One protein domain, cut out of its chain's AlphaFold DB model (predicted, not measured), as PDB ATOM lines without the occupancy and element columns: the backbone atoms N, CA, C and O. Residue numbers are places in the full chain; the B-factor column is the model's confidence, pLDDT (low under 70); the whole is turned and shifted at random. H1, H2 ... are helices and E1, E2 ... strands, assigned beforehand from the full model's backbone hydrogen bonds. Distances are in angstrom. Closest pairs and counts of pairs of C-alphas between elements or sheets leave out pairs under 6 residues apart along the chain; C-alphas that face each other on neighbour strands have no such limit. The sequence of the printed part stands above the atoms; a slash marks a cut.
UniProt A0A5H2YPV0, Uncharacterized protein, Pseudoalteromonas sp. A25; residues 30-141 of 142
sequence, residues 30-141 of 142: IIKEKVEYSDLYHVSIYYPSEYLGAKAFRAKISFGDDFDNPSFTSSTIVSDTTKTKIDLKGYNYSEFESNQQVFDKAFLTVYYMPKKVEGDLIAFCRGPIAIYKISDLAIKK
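What this domain is: This is residues 30 to 141 of the 142 residues of an uncharacterized protein of Pseudoalteromonas sp. A25 (UniProt A0A5H2YPV0). Two four-stranded sheets lie face to face as a sandwich, E4 E3 E6 E7 over E5 E2 E1 E8, with their strands at 27 degrees to each other; from the E6 and E7 hairpin a long loop reaches beyond this body, and its residues 117 to 123 stick out. A short helix, H1, lies in the crossing from E5 to E6, and the loop of residues 77 to 90 leads from E4 in one sheet to E5 in the other. The printed part has 112 residues with one named helix and eight named strands, in the order E1 E2 E3 E4 E5 H1 E6 E7 E8, and is mostly strand. The first sheet is all antiparallel and the second mixed. The whole is only just compact, close to loose, with a radius of gyration of the C-alphas of 15.4 A, and elongated, spanning 57 by 32 by 22 A.

Where its parts are: In the first sheet, E4 is residues 72 to 76, E3 residues 54 to 63 at 25.7 A, E6 residues 106 to 114 at 26.4 A, and E7 residues 129 to 133. E3 bends by 62 degrees at residue 57. In the second, E5 is residues 91 to 98 at 22.2 A, E2 residues 41 to 48 at 22.6 A, E1 residues 30 to 34, and E8 residues 138 to 140. H1 is residues 100 to 103. C-alpha 30 begins E1 at (158.421, 129.267, 169.973), and C-alpha 140 ends E8 at (155.755, 123.883, 169.284).

How they stand to each other: E3 and E6 are inner antiparallel neighbours, with N 60 and O 109 at 2.8 A. The edge strand E4 forms a hairpin with E3, with N 63 and O 72 at 2.9 A; E7, the other edge strand, forms one with E6, with N 110 and O 130 at 2.8 A. In the second sheet, antiparallel E5 and E2 have N 43 and O 96 at 2.9 A, the hairpin E1 and E2 has N 33 and O 42 at 2.9 A, and parallel E1 and E8 have N 140 and O 30 at 2.8 A. Between the sheets, the closest C-alphas of E3 and E5 are those of Ala 59 and Ser 94, 7.3 A apart. H1 only grazes the second sheet; it is too short for an O i to N i+4 pair, but its one O i to N i+3 pair is within hydrogen-bond range.

The domain as a whole: The C-alphas of Tyr 37 and Gly 119 are the two farthest apart, at 57.0 A. The printed part has no cut. The links E4 to E5 and E6 to E7 are long, with 14 residues each. The mean pLDDT of the printed part is 78.7; residues 73 to 86 and 116 to 126 are under 70.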
ATOM      1  N   ILE A  30     158.242 129.170 168.523       92.69
ATOM      2  CA  ILE A  30     158.421 129.267 169.973       92.69
ATOM      3  C   ILE A  30     158.111 127.968 170.716       92.69
ATOM      4  O   ILE A  30     157.214 127.219 170.335       92.69
ATOM      5  N   ILE A  31     158.829 127.739 171.814       90.94
ATOM      6  CA  ILE A  31     158.457 126.803 172.884       90.94
ATOM      7  C   ILE A  31     158.087 127.640 174.103       90.94
ATOM      8  O   ILE A  31     158.833 128.542 174.491       90.94
ATOM      9  N   LYS A  32     156.926 127.351 174.689       88.75
ATOM     10  CA  LYS A  32     156.350 128.116 175.795       88.75
ATOM     11  C   LYS A  32     155.971 127.181 176.933       88.75
ATOM     12  O   LYS A  32     155.086 126.342 176.772       88.75
ATOM     13  N   GLU A  33     156.599 127.372 178.082       88.62
ATOM     14  CA  GLU A  33     156.427 126.541 179.273       88.62
ATOM     15  C   GLU A  33     155.930 127.400 180.432       88.62
ATOM     16  O   GLU A  33     156.384 128.527 180.620       88.62
ATOM     17  N   LYS A  34     154.952 126.908 181.198       87.94
ATOM     18  CA  LYS A  34     154.438 127.645 182.358       87.94
ATOM     19  C   LYS A  34     155.407 127.482 183.530       87.94
ATOM     20  O   LYS A  34     155.761 126.355 183.861       87.94
ATOM     21  N   VAL A  35     155.781 128.586 184.175       85.19
ATOM     22  CA  VAL A  35     156.577 128.554 185.408       85.19
ATOM     23  C   VAL A  35     155.688 128.066 186.554       85.19
ATOM     24  O   VAL A  35     154.567 128.549 186.740       85.19
ATOM     25  N   GLU A  36     156.170 127.083 187.313       87.25
ATOM     26  CA  GLU A  36     155.412 126.505 188.422       87.25
ATOM     27  C   GLU A  36     155.096 127.576 189.481       87.25
ATOM     28  O   GLU A  36     155.929 128.423 189.799       87.25
ATOM     29  N   TYR A  37     153.870 127.552 190.012       82.38
ATOM     30  CA  TYR A  37     153.382 128.503 191.024       82.38
ATOM     31  C   TYR A  37     153.462 129.991 190.630       82.38
ATOM     32  O   TYR A  37     153.500 130.860 191.500       82.38
ATOM     33  N   SER A  38     153.455 130.296 189.330       84.12
ATOM     34  CA  SER A  38     153.520 131.661 188.807       84.12
ATOM     35  C   SER A  38     152.594 131.864 187.601       84.12
ATOM     36  O   SER A  38     152.186 130.912 186.928       84.12
ATOM     37  N   ASP A  39     152.278 133.128 187.311       84.94
ATOM     38  CA  ASP A  39     151.594 133.559 186.081       84.94
ATOM     39  C   ASP A  39     152.578 133.844 184.932       84.94
ATOM     40  O   ASP A  39     152.209 134.381 183.882       84.94
ATOM     41  N   LEU A  40     153.849 133.498 185.137       85.81
ATOM     42  CA  LEU A  40     154.914 133.645 184.161       85.81
ATOM     43  C   LEU A  40     155.026 132.412 183.261       85.81
ATOM     44  O   LEU A  40     154.756 131.273 183.650       85.81
ATOM     45  N   TYR A  41     155.488 132.665 182.047       86.81
ATOM     46  CA  TYR A  41     155.898 131.666 181.080       86.81
ATOM     47  C   TYR A  41     157.377 131.840 180.777       86.81
ATOM     48  O   TYR A  41     157.829 132.962 180.544       86.81
ATOM     49  N   HIS A  42     158.097 130.727 180.716       88.00
ATOM     50  CA  HIS A  42     159.400 130.657 180.084       88.00
ATOM     51  C   HIS A  42     159.195 130.506 178.574       88.00
ATOM     52  O   HIS A  42     158.514 129.585 178.109       88.00
ATOM     53  N   VAL A  43     159.735 131.445 177.802       87.62
ATOM     54  CA  VAL A  43     159.531 131.519 176.354       87.62
ATOM     55  C   VAL A  43     160.866 131.375 175.653       87.62
ATOM     56  O   VAL A  43     161.831 132.077 175.941       87.62
ATOM     57  N   SER A  44     160.890 130.466 174.692       89.88
ATOM     58  CA  SER A  44     162.058 130.079 173.911       89.88
ATOM     59  C   SER A  44     161.756 130.372 172.465       89.88
ATOM     60  O   SER A  44     160.814 129.797 171.929       89.88
ATOM     61  N   ILE A  45     162.523 131.239 171.828       90.50
ATOM     62  CA  ILE A  45     162.318 131.598 170.431       90.50
ATOM     63  C   ILE A  45     163.450 130.987 169.629       90.50
ATOM     64  O   ILE A  45     164.604 131.359 169.830       90.50
ATOM     65  N   TYR A  46     163.112 130.059 168.741       91.12
ATOM     66  CA  TYR A  46     164.047 129.401 167.841       91.12
ATOM     67  C   TYR A  46     163.990 130.082 166.483       91.12
ATOM     68  O   TYR A  46     162.917 130.169 165.887       91.12
ATOM     69  N   TYR A  47     165.136 130.548 165.998       91.00
ATOM     70  CA  TYR A  47     165.267 131.238 164.716       91.00
ATOM     71  C   TYR A  47     166.447 130.682 163.912       91.00
ATOM     72  O   TYR A  47     167.400 130.170 164.507       91.00
ATOM     73  N   PRO A  48     166.414 130.774 162.571       91.38
ATOM     74  CA  PRO A  48     167.462 130.217 161.722       91.38
ATOM     75  C   PRO A  48     168.838 130.807 162.040       91.38
ATOM     76  O   PRO A  48     168.988 132.030 162.139       91.38
ATOM     77  N   SER A  49     169.850 129.945 162.162       89.31
ATOM     78  CA  SER A  49     171.252 130.364 162.304       89.31
ATOM     79  C   SER A  49     171.791 131.006 161.021       89.31
ATOM     80  O   SER A  49     172.689 131.846 161.093       89.31
ATOM     81  N   GLU A  50     171.230 130.648 159.861       87.69
ATOM     82  CA  GLU A  50     171.479 131.289 158.566       87.69
ATOM     83  C   GLU A  50     170.150 131.747 157.939       87.69
ATOM     84  O   GLU A  50     169.148 131.045 158.029       87.69
ATOM     85  N   TYR A  51     170.134 132.927 157.318       85.12
ATOM     86  CA  TYR A  51     168.983 133.478 156.598       85.12
ATOM     87  C   TYR A  51     169.486 134.227 155.365       85.12
ATOM     88  O   TYR A  51     170.337 135.110 155.494       85.12
ATOM     89  N   LEU A  52     169.003 133.845 154.176       80.94
ATOM     90  CA  LEU A  52     169.470 134.377 152.885       80.94
ATOM     91  C   LEU A  52     171.011 134.351 152.774       80.94
ATOM     92  O   LEU A  52     171.644 135.355 152.463       80.94
ATOM     93  N   GLY A  53     171.629 133.226 153.163       79.56
ATOM     94  CA  GLY A  53     173.087 132.995 153.213       79.56
ATOM     95  C   GLY A  53     173.907 133.897 154.144       79.56
ATOM     96  O   GLY A  53     175.141 133.807 154.157       79.56
ATOM     97  N   ALA A  54     173.261 134.734 154.957       85.12
ATOM     98  CA  ALA A  54     173.888 135.498 156.028       85.12
ATOM     99  C   ALA A  54     173.747 134.762 157.372       85.12
ATOM    100  O   ALA A  54     172.745 134.100 157.624       85.12
ATOM    101  N   LYS A  55     174.744 134.877 158.256       86.38
ATOM    102  CA  LYS A  55     174.761 134.220 159.577       86.38
ATOM    103  C   LYS A  55     174.209 135.136 160.657       86.38
ATOM    104  O   LYS A  55     174.621 136.293 160.742       86.38
ATOM    105  N   ALA A  56     173.325 134.630 161.509       87.50
ATOM    106  CA  ALA A  56     172.845 135.374 162.670       87.50
ATOM    107  C   ALA A  56     174.022 135.685 163.608       87.50
ATOM    108  O   ALA A  56     174.777 134.786 163.978       87.50
ATOM    109  N   PHE A  57     174.177 136.952 163.996       85.62
ATOM    110  CA  PHE A  57     175.257 137.393 164.893       85.62
ATOM    111  C   PHE A  57     174.752 138.168 166.114       85.62
ATOM    112  O   PHE A  57     175.485 138.347 167.086       85.62
ATOM    113  N   ARG A  58     173.505 138.652 166.081       85.94
ATOM    114  CA  ARG A  58     172.868 139.331 167.210       85.94
ATOM    115  C   ARG A  58     171.366 139.097 167.192       85.94
ATOM    116  O   ARG A  58     170.750 139.162 166.133       85.94
ATOM    117  N   ALA A  59     170.783 138.943 168.373       88.69
ATOM    118  CA  ALA A  59     169.349 138.984 168.580       88.69
ATOM    119  C   ALA A  59     168.990 140.035 169.639       88.69
ATOM    120  O   ALA A  59     169.806 140.429 170.477       88.69
ATOM    121  N   LYS A  60     167.772 140.557 169.574       88.88
ATOM    122  CA  LYS A  60     167.254 141.533 170.531       88.88
ATOM    123  C   LYS A  60     165.785 141.246 170.769       88.88
ATOM    124  O   LYS A  60     165.032 141.143 169.805       88.88
ATOM    125  N   ILE A  61     165.394 141.159 172.034       87.25
ATOM    126  CA  ILE A  61     163.990 141.068 172.420       87.25
ATOM    127  C   ILE A  61     163.544 142.464 172.847       87.25
ATOM    128  O   ILE A  61     164.140 143.087 173.734       87.25
ATOM    129  N   SER A  62     162.521 142.984 172.186       88.44
ATOM    130  CA  SER A  62     161.890 144.256 172.518       88.44
ATOM    131  C   SER A  62     160.460 144.039 172.988       88.44
ATOM    132  O   SER A  62     159.796 143.091 172.581       88.44
ATOM    133  N   PHE A  63     159.999 144.925 173.864       85.38
ATOM    134  CA  PHE A  63     158.668 144.886 174.451       85.38
ATOM    135  C   PHE A  63     157.990 146.234 174.238       85.38
ATOM    136  O   PHE A  63     158.558 147.276 174.579       85.38
ATOM    137  N   GLY A  64     156.782 146.221 173.689       81.56
ATOM    138  CA  GLY A  64     156.006 147.420 173.401       81.56
ATOM    139  C   GLY A  64     154.881 147.136 172.414       81.56
ATOM    140  O   GLY A  64     154.800 146.055 171.846       81.56
ATOM    141  N   ASP A  65     154.004 148.112 172.211       78.25
ATOM    142  CA  ASP A  65     152.955 148.009 171.186       78.25
ATOM    143  C   ASP A  65     153.505 148.244 169.764       78.25
ATOM    144  O   ASP A  65     152.879 147.848 168.784       78.25
ATOM    145  N   ASP A  66     154.691 148.852 169.666       77.12
ATOM    146  CA  ASP A  66     155.384 149.188 168.426       77.12
ATOM    147  C   ASP A  66     156.838 148.690 168.477       77.12
ATOM    148  O   ASP A  66     157.547 148.879 169.473       77.12
ATOM    149  N   PHE A  67     157.277 148.051 167.393       76.69
ATOM    150  CA  PHE A  67     158.655 147.606 167.226       76.69
ATOM    151  C   PHE A  67     159.628 148.783 167.085       76.69
ATOM    152  O   PHE A  67     160.748 148.704 167.600       76.69
ATOM    153  N   ASP A  68     159.209 149.861 166.417       75.62
ATOM    154  CA  ASP A  68     160.058 151.026 166.156       75.62
ATOM    155  C   ASP A  68     160.257 151.871 167.424       75.62
ATOM    156  O   ASP A  68     161.306 152.491 167.604       75.62
ATOM    157  N   ASN A  69     159.288 151.829 168.349       75.06
ATOM    158  CA  ASN A  69     159.309 152.556 169.621       75.06
ATOM    159  C   ASN A  69     159.017 151.643 170.825       75.06
ATOM    160  O   ASN A  69     158.001 151.805 171.512       75.06
ATOM    161  N   PRO A  70     159.904 150.680 171.127       74.62
ATOM    162  CA  PRO A  70     159.669 149.740 172.206       74.62
ATOM    163  C   PRO A  70     159.828 150.425 173.566       74.62
ATOM    164  O   PRO A  70     160.763 151.194 173.794       74.62
ATOM    165  N   SER A  71     158.947 150.093 174.506       76.94
ATOM    166  CA  SER A  71     159.004 150.598 175.882       76.94
ATOM    167  C   SER A  71     160.208 150.053 176.652       76.94
ATOM    168  O   SER A  71     160.734 150.717 177.542       76.94
ATOM    169  N   PHE A  72     160.658 148.844 176.318       73.06
ATOM    170  CA  PHE A  72     161.840 148.227 176.910       73.06
ATOM    171  C   PHE A  72     162.537 147.323 175.899       73.06
ATOM    172  O   PHE A  72     161.892 146.685 175.065       73.06
ATOM    173  N   THR A  73     163.866 147.228 175.980       60.25
ATOM    174  CA  THR A  73     164.611 146.294 175.140       60.25
ATOM    175  C   THR A  73     165.731 145.593 175.882       60.25
ATOM    176  O   THR A  73     166.578 146.258 176.474       60.25
ATOM    177  N   SER A  74     165.791 144.270 175.752       64.00
ATOM    178  CA  SER A  74     166.898 143.446 176.226       64.00
ATOM    179  C   SER A  74     167.718 142.960 175.030       64.00
ATOM    180  O   SER A  74     167.179 142.400 174.073       64.00
ATOM    181  N   SER A  75     169.028 143.219 175.038       55.88
ATOM    182  CA  SER A  75     169.926 142.633 174.036       55.88
ATOM    183  C   SER A  75     170.289 141.225 174.481       55.88
ATOM    184  O   SER A  75     170.921 141.065 175.522       55.88
ATOM    185  N   THR A  76     169.938 140.224 173.684       54.81
ATOM    186  CA  THR A  76     170.367 138.847 173.918       54.81
ATOM    187  C   THR A  76     171.635 138.642 173.100       54.81
ATOM    188  O   THR A  76     171.611 138.669 171.868       54.81
ATOM    189  N   ILE A  77     172.783 138.534 173.768       48.34
ATOM    190  CA  ILE A  77     174.015 138.162 173.071       48.34
ATOM    191  C   ILE A  77     173.793 136.748 172.533       48.34
ATOM    192  O   ILE A  77     173.419 135.849 173.281       48.34
ATOM    193  N   VAL A  78     174.000 136.570 171.225       49.47
ATOM    194  CA  VAL A  78     174.062 135.253 170.584       49.47
ATOM    195  C   VAL A  78     175.393 134.640 171.015       49.47
ATOM    196  O   VAL A  78     176.373 134.673 170.282       49.47
ATOM    197  N   SER A  79     175.486 134.192 172.260       43.59
ATOM    198  CA  SER A  79     176.567 133.311 172.674       43.59
ATOM    199  C   SER A  79     176.020 132.267 173.618       43.59
ATOM    200  O   SER A  79     175.475 132.597 174.671       43.59
ATOM    201  N   ASP A  80     176.195 131.025 173.182       38.00
ATOM    202  CA  ASP A  80     176.503 129.846 173.973       38.00
ATOM    203  C   ASP A  80     176.505 130.071 175.482       38.00
ATOM    204  O   ASP A  80     177.308 130.835 176.014       38.00
ATOM    205  N   THR A  81     175.679 129.270 176.152       40.69
ATOM    206  CA  THR A  81     175.598 129.018 177.596       40.69
ATOM    207  C   THR A  81     174.525 129.792 178.361       40.69
ATOM    208  O   THR A  81     174.736 130.865 178.912       40.69
ATOM    209  N   THR A  82     173.400 129.116 178.600       34.78
ATOM    210  CA  THR A  82     173.125 128.590 179.946       34.78
ATOM    211  C   THR A  82     172.180 127.385 179.878       34.78
ATOM    212  O   THR A  82     171.361 127.234 178.981       34.78
ATOM    213  N   LYS A  83     172.442 126.424 180.764       46.03
ATOM    214  CA  LYS A  83     171.923 125.054 180.778       46.03
ATOM    215  C   LYS A  83     170.396 124.995 180.927       46.03
ATOM    216  O   LYS A  83     169.941 125.138 182.050       46.03
ATOM    217  N   THR A  84     169.687 124.708 179.831       49.25
ATOM    218  CA  THR A  84     168.609 123.699 179.645       49.25
ATOM    219  C   THR A  84     167.835 124.063 178.379       49.25
ATOM    220  O   THR A  84     166.866 124.809 178.457       49.25
ATOM    221  N   LYS A  85     168.254 123.587 177.199       61.50
ATOM    222  CA  LYS A  85     167.425 123.685 175.989       61.50
ATOM    223  C   LYS A  85     167.874 122.760 174.879       61.50
ATOM    224  O   LYS A  85     169.052 122.429 174.785       61.50
ATOM    225  N   ILE A  86     166.904 122.349 174.064       67.69
ATOM    226  CA  ILE A  86     167.108 121.445 172.933       67.69
ATOM    227  C   ILE A  86     167.964 122.166 171.895       67.69
ATOM    228  O   ILE A  86     167.524 123.166 171.324       67.69
ATOM    229  N   ASP A  87     169.174 121.659 171.677       71.31
ATOM    230  CA  ASP A  87     170.033 122.071 170.574       71.31
ATOM    231  C   ASP A  87     169.449 121.514 169.270       71.31
ATOM    232  O   ASP A  87     169.354 120.299 169.074       71.31
ATOM    233  N   LEU A  88     168.970 122.411 168.410       79.12
ATOM    234  CA  LEU A  88     168.363 122.068 167.132       79.12
ATOM    235  C   LEU A  88     169.304 122.508 166.021       79.12
ATOM    236  O   LEU A  88     169.551 123.698 165.832       79.12
ATOM    237  N   LYS A  89     169.789 121.539 165.243       83.81
ATOM    238  CA  LYS A  89     170.671 121.800 164.104       83.81
ATOM    239  C   LYS A  89     170.065 122.875 163.188       83.81
ATOM    240  O   LYS A  89     168.952 122.711 162.696       83.81
ATOM    241  N   GLY A  90     170.828 123.942 162.943       86.56
ATOM    242  CA  GLY A  90     170.430 125.061 162.082       86.56
ATOM    243  C   GLY A  90     169.639 126.171 162.781       86.56
ATOM    244  O   GLY A  90     169.270 127.138 162.116       86.56
ATOM    245  N   TYR A  91     169.399 126.066 164.092       88.12
ATOM    246  CA  TYR A  91     168.721 127.094 164.874       88.12
ATOM    247  C   TYR A  91     169.634 127.704 165.933       88.12
ATOM    248  O   TYR A  91     170.377 127.017 166.627       88.12
ATOM    249  N   ASN A  92     169.481 129.010 166.112       89.06
ATOM    250  CA  ASN A  92     169.853 129.707 167.331       89.06
ATOM    251  C   ASN A  92     168.593 129.900 168.181       89.06
ATOM    252  O   ASN A  92     167.468 129.768 167.687       89.06
ATOM    253  N   TYR A  93     168.768 130.251 169.453       88.12
ATOM    254  CA  TYR A  93     167.634 130.584 170.304       88.12
ATOM    255  C   TYR A  93     167.871 131.823 171.160       88.12
ATOM    256  O   TYR A  93     168.991 132.276 171.396       88.12
ATOM    257  N   SER A  94     166.772 132.414 171.605       86.81
ATOM    258  CA  SER A  94     166.752 133.464 172.618       86.81
ATOM    259  C   SER A  94     165.588 133.222 173.556       86.81
ATOM    260  O   SER A  94     164.604 132.578 173.186       86.81
ATOM    261  N   GLU A  95     165.710 133.699 174.785       86.56
ATOM    262  CA  GLU A  95     164.751 133.386 175.831       86.56
ATOM    263  C   GLU A  95     164.445 134.575 176.720       86.56
ATOM    264  O   GLU A  95     165.231 135.518 176.835       86.56
ATOM    265  N   PHE A  96     163.262 134.519 177.317       84.50
ATOM    266  CA  PHE A  96     162.798 135.470 178.306       84.50
ATOM    267  C   PHE A  96     161.675 134.842 179.132       84.50
ATOM    268  O   PHE A  96     160.986 133.925 178.680       84.50
ATOM    269  N   GLU A  97     161.471 135.370 180.333       86.31
ATOM    270  CA  GLU A  97     160.319 135.041 181.164       86.31
ATOM    271  C   GLU A  97     159.337 136.204 181.175       86.31
ATOM    272  O   GLU A  97     159.724 137.370 181.295       86.31
ATOM    273  N   SER A  98     158.050 135.904 181.013       82.81
ATOM    274  CA  SER A  98     157.024 136.941 181.011       82.81
ATOM    275  C   SER A  98     155.624 136.419 181.268       82.81
ATOM    276  O   SER A  98     155.327 135.252 181.031       82.81
ATOM    277  N   ASN A  99     154.733 137.308 181.703       85.38
ATOM    278  CA  ASN A  99     153.304 137.013 181.727       85.38
ATOM    279  C   ASN A  99     152.703 137.095 180.307       85.38
ATOM    280  O   ASN A  99     153.342 137.565 179.365       85.38
ATOM    281  N   GLN A 100     151.450 136.656 180.155       83.12
ATOM    282  CA  GLN A 100     150.768 136.649 178.854       83.12
ATOM    283  C   GLN A 100     150.670 138.046 178.212       83.12
ATOM    284  O   GLN A 100     150.905 138.185 177.018       83.12
ATOM    285  N   GLN A 101     150.360 139.083 178.998       82.31
ATOM    286  CA  GLN A 101     150.152 140.439 178.474       82.31
ATOM    287  C   GLN A 101     151.426 141.036 177.870       82.31
ATOM    288  O   GLN A 101     151.370 141.727 176.857       82.31
ATOM    289  N   VAL A 102     152.576 140.783 178.498       79.25
ATOM    290  CA  VAL A 102     153.878 141.250 178.010       79.25
ATOM    291  C   VAL A 102     154.364 140.381 176.848       79.25
ATOM    292  O   VAL A 102     154.950 140.906 175.904       79.25
ATOM    293  N   PHE A 103     154.062 139.078 176.861       82.88
ATOM    294  CA  PHE A 103     154.327 138.168 175.742       82.88
ATOM    295  C   PHE A 103     153.646 138.619 174.439       82.88
ATOM    296  O   PHE A 103     154.288 138.623 173.390       82.88
ATOM    297  N   ASP A 104     152.391 139.073 174.504       86.44
ATOM    298  CA  ASP A 104     151.632 139.533 173.326       86.44
ATOM    299  C   ASP A 104     152.201 140.822 172.694       86.44
ATOM    300  O   ASP A 104     151.872 141.170 171.557       86.44
ATOM    301  N   LYS A 105     153.084 141.508 173.428       88.12
ATOM    302  CA  LYS A 105     153.765 142.754 173.052       88.12
ATOM    303  C   LYS A 105     155.268 142.569 172.823       88.12
ATOM    304  O   LYS A 105     156.019 143.543 172.792       88.12
ATOM    305  N   ALA A 106     155.738 141.326 172.734       88.94
ATOM    306  CA  ALA A 106     157.146 141.028 172.529       88.94
ATOM    307  C   ALA A 106     157.475 140.889 171.035       88.94
ATOM    308  O   ALA A 106     156.731 140.276 170.263       88.94
ATOM    309  N   PHE A 107     158.643 141.394 170.650       91.75
ATOM    310  CA  PHE A 107     159.234 141.221 169.329       91.75
ATOM    311  C   PHE A 107     160.648 140.660 169.452       91.75
ATOM    312  O   PHE A 107     161.382 140.995 170.384       91.75
ATOM    313  N   LEU A 108     161.055 139.847 168.481       91.38
ATOM    314  CA  LEU A 108     162.440 139.436 168.282       91.38
ATOM    315  C   LEU A 108     162.984 140.088 167.014       91.38
ATOM    316  O   LEU A 108     162.434 139.900 165.934       91.38
ATOM    317  N   THR A 109     164.109 140.784 167.137       91.88
ATOM    318  CA  THR A 109     164.935 141.201 166.000       91.88
ATOM    319  C   THR A 109     166.160 140.321 165.911       91.88
ATOM    320  O   THR A 109     166.924 140.247 166.875       91.88
ATOM    321  N   VAL A 110     166.399 139.732 164.748       90.62
ATOM    322  CA  VAL A 110     167.622 138.989 164.447       90.62
ATOM    323  C   VAL A 110     168.401 139.739 163.378       90.62
ATOM    324  O   VAL A 110     167.875 140.065 162.314       90.62
ATOM    325  N   TYR A 111     169.663 140.025 163.677       88.81
ATOM    326  CA  TYR A 111     170.599 140.665 162.768       88.81
ATOM    327  C   TYR A 111     171.504 139.595 162.170       88.81
ATOM    328  O   TYR A 111     172.153 138.834 162.903       88.81
ATOM    329  N   TYR A 112     171.573 139.571 160.843       87.38
ATOM    330  CA  TYR A 112     172.410 138.650 160.091       87.38
ATOM    331  C   TYR A 112     173.586 139.392 159.456       87.38
ATOM    332  O   TYR A 112     173.465 140.537 159.019       87.38
ATOM    333  N   MET A 113     174.746 138.744 159.427       85.25
ATOM    334  CA  MET A 113     175.966 139.254 158.816       85.25
ATOM    335  C   MET A 113     176.294 138.388 157.597       85.25
ATOM    336  O   MET A 113     176.374 137.161 157.737       85.25
ATOM    337  N   PRO A 114     176.483 138.978 156.404       81.19
ATOM    338  CA  PRO A 114     176.884 138.223 155.224       81.19
ATOM    339  C   PRO A 114     178.227 137.524 155.458       81.19
ATOM    340  O   PRO A 114     179.076 138.016 156.210       81.19
ATOM    341  N   LYS A 115     178.439 136.373 154.809       71.06
ATOM    342  CA  LYS A 115     179.746 135.704 154.826       71.06
ATOM    343  C   LYS A 115     180.785 136.637 154.190       71.06
ATOM    344  O   LYS A 115     180.540 137.229 153.142       71.06
ATOM    345  N   LYS A 116     181.943 136.780 154.837       67.19
ATOM    346  CA  LYS A 116     183.067 137.546 154.289       67.19
ATOM    347  C   LYS A 116     183.615 136.803 153.068       67.19
ATOM    348  O   LYS A 116     183.989 135.640 153.200       67.19
ATOM    349  N   VAL A 117     183.681 137.469 151.919       64.31
ATOM    350  CA  VAL A 117     184.383 136.959 150.731       64.31
ATOM    351  C   VAL A 117     185.868 137.319 150.866       64.31
ATOM    352  O   VAL A 117     186.206 138.447 151.232       64.31
ATOM    353  N   GLU A 118     186.771 136.355 150.666       57.88
ATOM    354  CA  GLU A 118     188.216 136.614 150.701       57.88
ATOM    355  C   GLU A 118     188.642 137.474 149.499       57.88
ATOM    356  O   GLU A 118     188.311 137.156 148.364       57.88
ATOM    357  N   GLY A 119     189.402 138.549 149.748       61.91
ATOM    358  CA  GLY A 119     189.997 139.395 148.702       61.91
ATOM    359  C   GLY A 119     189.312 140.743 148.453       61.91
ATOM    360  O   GLY A 119     189.951 141.630 147.893       61.91
ATOM    361  N   ASP A 120     188.083 140.946 148.934       55.03
ATOM    362  CA  ASP A 120     187.371 142.219 148.778       55.03
ATOM    363  C   ASP A 120     187.630 143.200 149.935       55.03
ATOM    364  O   ASP A 120     187.838 142.819 151.095       55.03
ATOM    365  N   LEU A 121     187.611 144.501 149.612       53.16
ATOM    366  CA  LEU A 121     187.589 145.594 150.589       53.16
ATOM    367  C   LEU A 121     186.468 145.334 151.604       53.16
ATOM    368  O   LEU A 121     185.347 145.018 151.215       53.16
ATOM    369  N   ILE A 122     186.770 145.483 152.900       51.50
ATOM    370  CA  ILE A 122     185.806 145.307 153.997       51.50
ATOM    371  C   ILE A 122     184.719 146.386 153.872       51.50
ATOM    372  O   ILE A 122     184.775 147.431 154.517       51.50
ATOM    373  N   ALA A 123     183.719 146.148 153.033       50.09
ATOM    374  CA  ALA A 123     182.450 146.833 153.113       50.09
ATOM    375  C   ALA A 123     181.692 146.175 154.269       50.09
ATOM    376  O   ALA A 123     181.340 144.998 154.207       50.09
ATOM    377  N   PHE A 124     181.469 146.919 155.354       55.75
ATOM    378  CA  PHE A 124     180.519 146.520 156.392       55.75
ATOM    379  C   PHE A 124     179.105 146.592 155.801       55.75
ATOM    380  O   PHE A 124     178.353 147.532 156.058       55.75
ATOM    381  N   CYS A 125     178.748 145.628 154.954       60.31
ATOM    382  CA  CYS A 125     177.391 145.499 154.455       60.31
ATOM    383  C   CYS A 125     176.496 145.135 155.640       60.31
ATOM    384  O   CYS A 125     176.717 144.125 156.314       60.31
ATOM    385  N   ARG A 126     175.484 145.966 155.912       66.25
ATOM    386  CA  ARG A 126     174.387 145.572 156.798       66.25
ATOM    387  C   ARG A 126     173.699 144.380 156.134       66.25
ATOM    388  O   ARG A 126     173.158 144.536 155.043       66.25
ATOM    389  N   GLY A 127     173.785 143.202 156.745       72.44
ATOM    390  CA  GLY A 127     173.050 142.034 156.269       72.44
ATOM    391  C   GLY A 127     171.555 142.143 156.572       72.44
ATOM    392  O   GLY A 127     171.108 143.154 157.129       72.44
ATOM    393  N   PRO A 128     170.773 141.118 156.195       83.12
ATOM    394  CA  PRO A 128     169.338 141.134 156.405       83.12
ATOM    395  C   PRO A 128     168.999 141.230 157.896       83.12
ATOM    396  O   PRO A 128     169.740 140.770 158.772       83.12
ATOM    397  N   ILE A 129     167.858 141.852 158.177       87.50
ATOM    398  CA  ILE A 129     167.278 141.946 159.514       87.50
ATOM    399  C   ILE A 129     165.913 141.275 159.439       87.50
ATOM    400  O   ILE A 129     165.096 141.648 158.600       87.50
ATOM    401  N   ALA A 130     165.672 140.303 160.313       89.75
ATOM    402  CA  ALA A 130     164.365 139.676 160.458       89.75
ATOM    403  C   ALA A 130     163.714 140.148 161.759       89.75
ATOM    404  O   ALA A 130     164.360 140.165 162.810       89.75
ATOM    405  N   ILE A 131     162.445 140.550 161.684       91.88
ATOM    406  CA  ILE A 131     161.663 141.030 162.826       91.88
ATOM    407  C   ILE A 131     160.432 140.140 162.953       91.88
ATOM    408  O   ILE A 131     159.671 139.986 162.001       91.88
ATOM    409  N   TYR A 132     160.237 139.571 164.138       91.81
ATOM    410  CA  TYR A 132     159.142 138.659 164.435       91.81
ATOM    411  C   TYR A 132     158.325 139.192 165.601       91.81
ATOM    412  O   TYR A 132     158.881 139.455 166.669       91.81
ATOM    413  N   LYS A 133     157.006 139.295 165.428       92.81
ATOM    414  CA  LYS A 133     156.091 139.464 166.555       92.81
ATOM    415  C   LYS A 133     155.884 138.106 167.216       92.81
ATOM    416  O   LYS A 133     155.449 137.159 166.566       92.81
ATOM    417  N   ILE A 134     156.221 137.993 168.496       90.81
ATOM    418  CA  ILE A 134     156.304 136.691 169.170       90.81
ATOM    419  C   ILE A 134     154.942 136.003 169.284       90.81
ATOM    420  O   ILE A 134     154.871 134.782 169.155       90.81
ATOM    421  N   SER A 135     153.863 136.772 169.451       90.94
ATOM    422  CA  SER A 135     152.490 136.251 169.490       90.94
ATOM    423  C   SER A 135     152.049 135.555 168.203       90.94
ATOM    424  O   SER A 135     151.119 134.754 168.242       90.94
ATOM    425  N   ASP A 136     152.695 135.866 167.079       93.44
ATOM    426  CA  ASP A 136     152.282 135.404 165.753       93.44
ATOM    427  C   ASP A 136     153.057 134.143 165.331       93.44
ATOM    428  O   ASP A 136     152.767 133.532 164.302       93.44
ATOM    429  N   LEU A 137     154.049 133.732 166.128       92.56
ATOM    430  CA  LEU A 137     154.880 132.567 165.857       92.56
ATOM    431  C   LEU A 137     154.175 131.265 166.242       92.56
ATOM    432  O   LEU A 137     153.477 131.170 167.253       92.56
ATOM    433  N   ALA A 138     154.434 130.213 165.465       92.75
ATOM    434  CA  ALA A 138     153.934 128.881 165.771       92.75
ATOM    435  C   ALA A 138     154.469 128.388 167.127       92.75
ATOM    436  O   ALA A 138     155.676 128.403 167.374       92.75
ATOM    437  N   ILE A 139     153.571 127.898 167.986       91.75
ATOM    438  CA  ILE A 139     153.934 127.259 169.255       91.75
ATOM    439  C   ILE A 139     154.185 125.773 169.002       91.75
ATOM    440  O   ILE A 139     153.279 125.048 168.587       91.75
ATOM    441  N   LYS A 140     155.398 125.304 169.296       89.50
ATOM    442  CA  LYS A 140     155.755 123.883 169.284       89.50
ATOM    443  C   LYS A 140     155.812 123.332 170.705       89.50
ATOM    444  O   LYS A 140     156.155 124.039 171.652       89.50
ATOM    445  N   LYS A 141     155.473 122.050 170.832       77.75
ATOM    446  CA  LYS A 141     155.717 121.244 172.031       77.75
ATOM    447  C   LYS A 141     156.889 120.322 171.721       77.75
ATOM    448  O   LYS A 141     156.925 119.777 170.616       77.75
TER     449      LYS A 141